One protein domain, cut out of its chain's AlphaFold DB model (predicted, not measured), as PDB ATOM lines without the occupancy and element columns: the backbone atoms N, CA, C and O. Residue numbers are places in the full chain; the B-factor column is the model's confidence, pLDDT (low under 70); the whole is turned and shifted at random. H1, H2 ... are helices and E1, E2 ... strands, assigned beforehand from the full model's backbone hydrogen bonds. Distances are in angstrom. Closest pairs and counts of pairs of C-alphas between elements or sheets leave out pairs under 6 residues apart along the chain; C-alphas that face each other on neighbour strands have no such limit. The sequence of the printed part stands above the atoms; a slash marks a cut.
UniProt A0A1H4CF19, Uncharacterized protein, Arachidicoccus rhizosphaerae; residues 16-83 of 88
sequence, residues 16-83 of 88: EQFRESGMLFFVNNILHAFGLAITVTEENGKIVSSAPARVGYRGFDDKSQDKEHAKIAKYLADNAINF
ATOM      1  N   GLU A  16     200.640 201.668 161.841       95.69
ATOM      2  CA  GLU A  16     200.097 202.750 162.659       95.69
ATOM      3  C   GLU A  16     200.884 204.034 162.440       95.69
ATOM      4  O   GLU A  16     200.280 205.040 162.080       95.69
ATOM      5  N   GLN A  17     202.215 203.984 162.542       94.88
ATOM      6  CA  GLN A  17     203.076 205.141 162.284       94.88
ATOM      7  C   GLN A  17     202.894 205.664 160.849       94.88
ATOM      8  O   GLN A  17     202.782 206.869 160.628       94.88
ATOM      9  N   PHE A  18     202.787 204.761 159.869       96.19
ATOM     10  CA  PHE A  18     202.548 205.112 158.466       96.19
ATOM     11  C   PHE A  18     201.168 205.751 158.216       96.19
ATOM     12  O   PHE A  18     201.007 206.612 157.349       96.19
ATOM     13  N   ARG A  19     200.146 205.340 158.971       95.81
ATOM     14  CA  ARG A  19     198.803 205.936 158.925       95.81
ATOM     15  C   ARG A  19     198.737 207.262 159.685       95.81
ATOM     16  O   ARG A  19     198.033 208.179 159.264       95.81
ATOM     17  N   GLU A  20     199.426 207.366 160.813       96.25
ATOM     18  CA  GLU A  20     199.459 208.563 161.657       96.25
ATOM     19  C   GLU A  20     200.218 209.717 161.001       96.25
ATOM     20  O   GLU A  20     199.810 210.864 161.163       96.25
ATOM     21  N   SER A  21     201.232 209.426 160.181       96.19
ATOM     22  CA  SER A  21     201.932 210.428 159.364       96.19
ATOM     23  C   SER A  21     201.104 210.974 158.193       96.19
ATOM     24  O   SER A  21     201.514 211.925 157.531       96.19
ATOM     25  N   GLY A  22     199.948 210.368 157.896       97.50
ATOM     26  CA  GLY A  22     199.135 210.679 156.715       97.50
ATOM     27  C   GLY A  22     199.672 210.073 155.409       97.50
ATOM     28  O   GLY A  22     199.062 210.253 154.352       97.50
ATOM     29  N   MET A  23     200.767 209.304 155.448       96.88
ATOM     30  CA  MET A  23     201.366 208.709 154.246       96.88
ATOM     31  C   MET A  23     200.489 207.624 153.613       96.88
ATOM     32  O   MET A  23     200.451 207.513 152.387       96.88
ATOM     33  N   LEU A  24     199.722 206.873 154.414       97.25
ATOM     34  CA  LEU A  24     198.750 205.910 153.882       97.25
ATOM     35  C   LEU A  24     197.720 206.585 152.963       97.25
ATOM     36  O   LEU A  24     197.440 206.086 151.875       97.25
ATOM     37  N   PHE A  25     197.193 207.740 153.374       97.38
ATOM     38  CA  PHE A  25     196.296 208.550 152.552       97.38
ATOM     39  C   PHE A  25     197.018 209.108 151.322       97.38
ATOM     40  O   PHE A  25     196.507 209.001 150.206       97.38
ATOM     41  N   PHE A  26     198.219 209.661 151.502       97.38
ATOM     42  CA  PHE A  26     198.991 210.246 150.408       97.38
ATOM     43  C   PHE A  26     199.257 209.238 149.278       97.38
ATOM     44  O   PHE A  26     198.937 209.508 148.120       97.38
ATOM     45  N   VAL A  27     199.741 208.037 149.614       97.69
ATOM     46  CA  VAL A  27     199.961 206.957 148.639       97.69
ATOM     47  C   VAL A  27     198.643 206.494 148.022       97.69
ATOM     48  O   VAL A  27     198.570 206.278 146.809       97.69
ATOM     49  N   ASN A  28     197.578 206.389 148.818       97.56
ATOM     50  CA  ASN A  28     196.279 205.991 148.293       97.56
ATOM     51  C   ASN A  28     195.703 207.004 147.292       97.56
ATOM     52  O   ASN A  28     195.079 206.571 146.331       97.56
ATOM     53  N   ASN A  29     195.965 208.312 147.398       95.88
ATOM     54  CA  ASN A  29     195.536 209.259 146.352       95.88
ATOM     55  C   ASN A  29     196.079 208.877 144.964       95.88
ATOM     56  O   ASN A  29     195.350 208.947 143.974       95.88
ATOM     57  N   ILE A  30     197.326 208.400 144.893       96.75
ATOM     58  CA  ILE A  30     197.935 207.920 143.645       96.75
ATOM     59  C   ILE A  30     197.290 206.596 143.218       96.75
ATOM     60  O   ILE A  30     196.895 206.440 142.065       96.75
ATOM     61  N   LEU A  31     197.144 205.641 144.141       97.69
ATOM     62  CA  LEU A  31     196.581 204.322 143.829       97.69
ATOM     63  C   LEU A  31     195.121 204.396 143.359       97.69
ATOM     64  O   LEU A  31     194.742 203.678 142.428       97.69
ATOM     65  N   HIS A  32     194.315 205.300 143.923       96.00
ATOM     66  CA  HIS A  32     192.915 205.472 143.533       96.00
ATOM     67  C   HIS A  32     192.776 205.947 142.078       96.00
ATOM     68  O   HIS A  32     191.784 205.607 141.426       96.00
ATOM     69  N   ALA A  33     193.776 206.640 141.513       94.75
ATOM     70  CA  ALA A  33     193.799 206.969 140.084       94.75
ATOM     71  C   ALA A  33     193.796 205.706 139.196       94.75
ATOM     72  O   ALA A  33     193.217 205.709 138.108       94.75
ATOM     73  N   PHE A  34     194.354 204.603 139.703       95.75
ATOM     74  CA  PHE A  34     194.400 203.291 139.054       95.75
ATOM     75  C   PHE A  34     193.301 202.327 139.535       95.75
ATOM     76  O   PHE A  34     193.296 201.157 139.152       95.75
ATOM     77  N   GLY A  35     192.353 202.793 140.358       96.19
ATOM     78  CA  GLY A  35     191.315 201.937 140.945       96.19
ATOM     79  C   GLY A  35     191.860 200.944 141.976       96.19
ATOM     80  O   GLY A  35     191.305 199.853 142.137       96.19
ATOM     81  N   LEU A  36     192.953 201.303 142.652       97.62
ATOM     82  CA  LEU A  36     193.586 200.524 143.711       97.62
ATOM     83  C   LEU A  36     193.624 201.313 145.024       97.62
ATOM     84  O   LEU A  36     193.556 202.538 145.028       97.62
ATOM     85  N   ALA A  37     193.786 200.603 146.133       97.81
ATOM     86  CA  ALA A  37     194.111 201.178 147.433       97.81
ATOM     87  C   ALA A  37     194.892 200.164 148.274       97.81
ATOM     88  O   ALA A  37     194.768 198.960 148.070       97.81
ATOM     89  N   ILE A  38     195.668 200.639 149.241       97.94
ATOM     90  CA  ILE A  38     196.146 199.836 150.366       97.94
ATOM     91  C   ILE A  38     195.063 199.889 151.442       97.94
ATOM     92  O   ILE A  38     194.728 200.966 151.940       97.94
ATOM     93  N   THR A  39     194.528 198.727 151.805       96.06
ATOM     94  CA  THR A  39     193.585 198.557 152.913       96.06
ATOM     95  C   THR A  39     194.310 198.006 154.127       96.06
ATOM     96  O   THR A  39     195.219 197.186 153.984       96.06
ATOM     97  N   VAL A  40     193.879 198.416 155.315       96.50
ATOM     98  CA  VAL A  40     194.362 197.890 156.594       96.50
ATOM     99  C   VAL A  40     193.228 197.150 157.296       96.50
ATOM    100  O   VAL A  40     192.083 197.599 157.259       96.50
ATOM    101  N   THR A  41     193.543 196.016 157.912       96.50
ATOM    102  CA  THR A  41     192.626 195.281 158.787       96.50
ATOM    103  C   THR A  41     192.983 195.604 160.223       96.50
ATOM    104  O   THR A  41     194.157 195.540 160.597       96.50
ATOM    105  N   GLU A  42     191.975 195.922 161.028       96.19
ATOM    106  CA  GLU A  42     192.157 196.257 162.435       96.19
ATOM    107  C   GLU A  42     191.486 195.241 163.352       96.19
ATOM    108  O   GLU A  42     190.342 194.851 163.133       96.19
ATOM    109  N   GLU A  43     192.186 194.881 164.425       96.38
ATOM    110  CA  GLU A  43     191.642 194.118 165.545       96.38
ATOM    111  C   GLU A  43     191.976 194.856 166.842       96.38
ATOM    112  O   GLU A  43     193.125 195.220 167.092       96.38
ATOM    113  N   ASN A  44     190.965 195.111 167.679       94.50
ATOM    114  CA  ASN A  44     191.119 195.827 168.955       94.50
ATOM    115  C   ASN A  44     191.853 197.182 168.828       94.50
ATOM    116  O   ASN A  44     192.639 197.558 169.698       94.50
ATOM    117  N   GLY A  45     191.614 197.905 167.727       89.06
ATOM    118  CA  GLY A  45     192.211 199.219 167.459       89.06
ATOM    119  C   GLY A  45     193.675 199.191 167.005       89.06
ATOM    120  O   GLY A  45     194.301 200.247 166.934       89.06
ATOM    121  N   LYS A  46     194.228 198.011 166.701       94.00
ATOM    122  CA  LYS A  46     195.576 197.840 166.144       94.00
ATOM    123  C   LYS A  46     195.507 197.293 164.730       94.00
ATOM    124  O   LYS A  46     194.645 196.467 164.438       94.00
ATOM    125  N   ILE A  47     196.427 197.716 163.872       96.56
ATOM    126  CA  ILE A  47     196.509 197.208 162.506       96.56
ATOM    127  C   ILE A  47     197.201 195.846 162.549       96.56
ATOM    128  O   ILE A  47     198.372 195.737 162.905       96.56
ATOM    129  N   VAL A  48     196.473 194.794 162.177       96.81
ATOM    130  CA  VAL A  48     196.986 193.412 162.189       96.81
ATOM    131  C   VAL A  48     197.451 192.940 160.816       96.81
ATOM    132  O   VAL A  48     198.273 192.033 160.716       96.81
ATOM    133  N   SER A  49     196.944 193.544 159.741       96.50
ATOM    134  CA  SER A  49     197.368 193.230 158.378       96.50
ATOM    135  C   SER A  49     197.084 194.379 157.419       96.50
ATOM    136  O   SER A  49     196.288 195.276 157.702       96.50
ATOM    137  N   SER A  50     197.731 194.340 156.258       96.62
ATOM    138  CA  SER A  50     197.427 195.219 155.137       96.62
ATOM    139  C   SER A  50     197.492 194.452 153.821       96.62
ATOM    140  O   SER A  50     198.170 193.429 153.708       96.62
ATOM    141  N   ALA A  51     196.758 194.933 152.822       97.19
ATOM    142  CA  ALA A  51     196.744 194.343 151.492       97.19
ATOM    143  C   ALA A  51     196.380 195.393 150.433       97.19
ATOM    144  O   ALA A  51     195.625 196.323 150.727       97.19
ATOM    145  N   PRO A  52     196.875 195.262 149.191       97.31
ATOM    146  CA  PRO A  52     196.314 196.002 148.075       97.31
ATOM    147  C   PRO A  52     194.906 195.474 147.754       97.31
ATOM    148  O   PRO A  52     194.671 194.267 147.734       97.31
ATOM    149  N   ALA A  53     193.986 196.375 147.434       97.00
ATOM    150  CA  ALA A  53     192.616 196.064 147.056       97.00
ATOM    151  C   ALA A  53     192.199 196.858 145.815       97.00
ATOM    152  O   ALA A  53     192.687 197.962 145.567       97.00
ATOM    153  N   ARG A  54     191.263 196.301 145.038       97.38
ATOM    154  CA  ARG A  54     190.550 197.051 143.996       97.38
ATOM    155  C   ARG A  54     189.440 197.866 144.640       97.38
ATOM    156  O   ARG A  54     188.711 197.345 145.480       97.38
ATOM    157  N   VAL A  55     189.280 199.110 144.203       95.00
ATOM    158  CA  VAL A  55     188.250 200.016 144.721       95.00
ATOM    159  C   VAL A  55     187.346 200.508 143.597       95.00
ATOM    160  O   VAL A  55     187.805 200.843 142.506       95.00
ATOM    161  N   GLY A  56     186.039 200.531 143.868       91.62
ATOM    162  CA  GLY A  56     185.034 201.049 142.935       91.62
ATOM    163  C   GLY A  56     184.920 202.575 142.964       91.62
ATOM    164  O   GLY A  56     184.590 203.186 141.952       91.62
ATOM    165  N   TYR A  57     185.232 203.188 144.108       88.00
ATOM    166  CA  TYR A  57     185.228 204.637 144.297       88.00
ATOM    167  C   TYR A  57     186.653 205.198 144.271       88.00
ATOM    168  O   TYR A  57     187.586 204.604 144.817       88.00
ATOM    169  N   ARG A  58     186.824 206.353 143.624       89.12
ATOM    170  CA  ARG A  58     188.121 207.018 143.467       89.12
ATOM    171  C   ARG A  58     188.147 208.298 144.289       89.12
ATOM    172  O   ARG A  58     187.250 209.122 144.153       89.12
ATOM    173  N   GLY A  59     189.205 208.465 145.076       91.00
ATOM    174  CA  GLY A  59     189.381 209.623 145.943       91.00
ATOM    175  C   GLY A  59     188.759 209.439 147.324       91.00
ATOM    176  O   GLY A  59     188.369 208.338 147.716       91.00
ATOM    177  N   PHE A  60     188.693 210.548 148.050       94.00
ATOM    178  CA  PHE A  60     188.247 210.649 149.436       94.00
ATOM    179  C   PHE A  60     187.318 211.856 149.571       94.00
ATOM    180  O   PHE A  60     187.374 212.757 148.739       94.00
ATOM    181  N   ASP A  61     186.457 211.867 150.586       94.69
ATOM    182  CA  ASP A  61     185.607 213.022 150.882       94.69
ATOM    183  C   ASP A  61     186.410 214.173 151.512       94.69
ATOM    184  O   ASP A  61     187.418 213.933 152.181       94.69
ATOM    185  N   ASP A  62     185.924 215.406 151.349       96.44
ATOM    186  CA  ASP A  62     186.601 216.629 151.801       96.44
ATOM    187  C   ASP A  62     187.009 216.575 153.283       96.44
ATOM    188  O   ASP A  62     188.126 216.945 153.635       96.44
ATOM    189  N   LYS A  63     186.153 216.036 154.167       97.12
ATOM    190  CA  LYS A  63     186.466 215.957 155.606       97.12
ATOM    191  C   LYS A  63     187.636 215.018 155.872       97.12
ATOM    192  O   LYS A  63     188.495 215.317 156.707       97.12
ATOM    193  N   SER A  64     187.662 213.874 155.190       94.81
ATOM    194  CA  SER A  64     188.789 212.944 155.258       94.81
ATOM    195  C   SER A  64     190.054 213.581 154.688       94.81
ATOM    196  O   SER A  64     191.116 213.470 155.297       94.81
ATOM    197  N   GLN A  65     189.947 214.296 153.566       96.38
ATOM    198  CA  GLN A  65     191.081 214.993 152.966       96.38
ATOM    199  C   GLN A  65     191.663 216.044 153.915       96.38
ATOM    200  O   GLN A  65     192.865 216.010 154.162       96.38
ATOM    201  N   ASP A  66     190.852 216.931 154.488       97.62
ATOM    202  CA  ASP A  66     191.324 217.977 155.405       97.62
ATOM    203  C   ASP A  66     192.078 217.383 156.602       97.62
ATOM    204  O   ASP A  66     193.184 217.812 156.946       97.62
ATOM    205  N   LYS A  67     191.509 216.334 157.208       97.94
ATOM    206  CA  LYS A  67     192.113 215.635 158.347       97.94
ATOM    207  C   LYS A  67     193.466 215.017 157.994       97.94
ATOM    208  O   LYS A  67     194.411 215.128 158.775       97.94
ATOM    209  N   GLU A  68     193.563 214.330 156.861       97.94
ATOM    210  CA  GLU A  68     194.793 213.631 156.482       97.94
ATOM    211  C   GLU A  68     195.872 214.601 155.975       97.94
ATOM    212  O   GLU A  68     197.042 214.432 156.318       97.94
ATOM    213  N   HIS A  69     195.510 215.682 155.276       97.44
ATOM    214  CA  HIS A  69     196.466 216.739 154.923       97.44
ATOM    215  C   HIS A  69     197.041 217.436 156.163       97.44
ATOM    216  O   HIS A  69     198.237 217.727 156.192       97.44
ATOM    217  N   ALA A  70     196.241 217.643 157.216       97.88
ATOM    218  CA  ALA A  70     196.742 218.180 158.481       97.88
ATOM    219  C   ALA A  70     197.792 217.259 159.135       97.88
ATOM    220  O   ALA A  70     198.787 217.748 159.675       97.88
ATOM    221  N   LYS A  71     197.621 215.931 159.050       98.00
ATOM    222  CA  LYS A  71     198.634 214.970 159.522       98.00
ATOM    223  C   LYS A  71     199.920 215.043 158.710       98.00
ATOM    224  O   LYS A  71     200.991 215.058 159.305       98.00
ATOM    225  N   ILE A  72     199.817 215.138 157.383       97.12
ATOM    226  CA  ILE A  72     200.986 215.281 156.501       97.12
ATOM    227  C   ILE A  72     201.746 216.564 156.843       97.12
ATOM    228  O   ILE A  72     202.960 216.530 157.023       97.12
ATOM    229  N   ALA A  73     201.038 217.689 156.981       96.94
ATOM    230  CA  ALA A  73     201.644 218.965 157.349       96.94
ATOM    231  C   ALA A  73     202.365 218.882 158.702       96.94
ATOM    232  O   ALA A  73     203.500 219.344 158.822       96.94
ATOM    233  N   LYS A  74     201.740 218.244 159.697       96.44
ATOM    234  CA  LYS A  74     202.363 217.994 160.998       96.44
ATOM    235  C   LYS A  74     203.607 217.111 160.877       96.44
ATOM    236  O   LYS A  74     204.652 217.481 161.392       96.44
ATOM    237  N   TYR A  75     203.518 215.989 160.164       94.56
ATOM    238  CA  TYR A  75     204.653 215.090 159.948       94.56
ATOM    239  C   TYR A  75     205.833 215.822 159.299       94.56
ATOM    240  O   TYR A  75     206.968 215.679 159.747       94.56
ATOM    241  N   LEU A  76     205.575 216.653 158.286       93.50
ATOM    242  CA  LEU A  76     206.613 217.468 157.663       93.50
ATOM    243  C   LEU A  76     207.228 218.457 158.658       93.50
ATOM    244  O   LEU A  76     208.447 218.546 158.732       93.50
ATOM    245  N   ALA A  77     206.416 219.172 159.439       93.50
ATOM    246  CA  ALA A  77     206.914 220.128 160.427       93.50
ATOM    247  C   ALA A  77     207.782 219.461 161.509       93.50
ATOM    248  O   ALA A  77     208.839 219.988 161.852       93.50
ATOM    249  N   ASP A  78     207.361 218.292 161.995       92.50
ATOM    250  CA  ASP A  78     208.041 217.562 163.067       92.50
ATOM    251  C   ASP A  78     209.385 216.956 162.608       92.50
ATOM    252  O   ASP A  78     210.277 216.762 163.431       92.50
ATOM    253  N   ASN A  79     209.558 216.681 161.305       88.75
ATOM    254  CA  ASN A  79     210.731 215.963 160.780       88.75
ATOM    255  C   ASN A  79     211.624 216.790 159.836       88.75
ATOM    256  O   ASN A  79     212.769 216.406 159.596       88.75
ATOM    257  N   ALA A  80     211.166 217.939 159.326       86.38
ATOM    258  CA  ALA A  80     211.900 218.721 158.322       86.38
ATOM    259  C   ALA A  80     213.327 219.101 158.743       86.38
ATOM    260  O   ALA A  80     214.214 219.192 157.895       86.38
ATOM    261  N   ILE A  81     213.558 219.314 160.041       83.44
ATOM    262  CA  ILE A  81     214.880 219.658 160.575       83.44
ATOM    263  C   ILE A  81     215.871 218.483 160.527       83.44
ATOM    264  O   ILE A  81     217.069 218.718 160.402       83.44
ATOM    265  N   ASN A  82     215.377 217.241 160.556       79.50
ATOM    266  CA  ASN A  82     216.192 216.022 160.576       79.50
ATOM    267  C   ASN A  82     216.447 215.453 159.173       79.50
ATOM    268  O   ASN A  82     217.428 214.740 158.969       79.50
ATOM    269  N   PHE A  83     215.625 215.805 158.175       77.00
ATOM    270  CA  PHE A  83     215.778 215.317 156.796       77.00
ATOM    271  C   PHE A  83     217.200 215.456 156.214       77.00
ATOM    272  O   PHE A  83     217.660 214.511 155.573       77.00
TER     273      PHE A  83
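This is residues 16 to 83 of the 88 residues of an uncharacterized protein of Arachidicoccus rhizosphaerae (UniProt A0A1H4CF19). A two-stranded hairpin, E1 and E2, stands on one side, H2 packs beside E1 with the short H1 near the beginning of E2, and the long helix H3 crosses on the far side of H1 and H2 from the hairpin. Contacts between the helices are few, and the free end of H3 with the residues after it, residues 77 to 83, sticks out as an arm. The printed part has 68 residues, with three named helices and two named strands in the order H1, H2, E1, E2, H3; the sheet has the order E1 - E2 and is antiparallel. The class is mixed, helices and strands. The whole is only just compact, close to loose, with a radius of gyration of the C-alphas of 13.0 A and spans of 38 by 28 by 22 A.

E1 is residues 36 to 43, 22.8 A from first to last C-alpha, and begins with C-alpha 36 at (193.586, 200.524, 143.711). E2 is residues 46 to 54, 22.7 A long, and bends by 60 degrees at residue 49. H2 is residues 23 to 33, 16.2 A long. H1, residues 16 to 20, begins with C-alpha 16 at (200.097, 202.750, 162.659) and measures 5.9 A. H3, residues 62 to 79, is the longest helix at 25.8 A and ends with C-alpha 79 at (210.731, 215.963, 160.780).

E1 and E2 form a hairpin of antiparallel neighbours, with 155 degrees between their directions. N 39 and O 51, 2.9 A apart, and N 53 and O 37, 2.8 A apart, are within hydrogen-bond range. The closest C-alphas of H2 and E1 are those of Asn 28 and Ala 37, 5.3 A apart. H2 and E2 are near each other, with 5 pairs of C-alphas within 10 A. The closest C-alphas of H1 and E2 are those of Glu 16 and Ile 47, 6.6 A apart. H1 and H2 are close but not clearly touching, with the closest C-alphas, of Phe 18 and Leu 24, 6.0 A apart. H2 and H3 are also close but not clearly touching, closest at the C-alphas of Phe 25 and Glu 68, 6.6 A; they run opposite ways at a steep tilt of 48 degrees. H1 and H3 are close but not clearly touching, closest at the C-alphas of Glu 20 and Lys 71, 6.8 A. H1 and E1 are apart, and so are E1 and H3. In H1 and H3 every O i to N i+4 pair is within hydrogen-bond range; in H2, 5 of 7 are.

The two C-alphas farthest apart in the domain are those of Gly 56 and Ile 81, at 39.3 A. The printed part has no cut. The links H1 to H2, H2 to E1 and E1 to E2 are tight, and E2 to H3, with 7 residues, is short. Residues 77 to 83, of which 77 to 79 belong to H3, stand free. The mean pLDDT of the printed part is 94.9, and no printed residue is under 70.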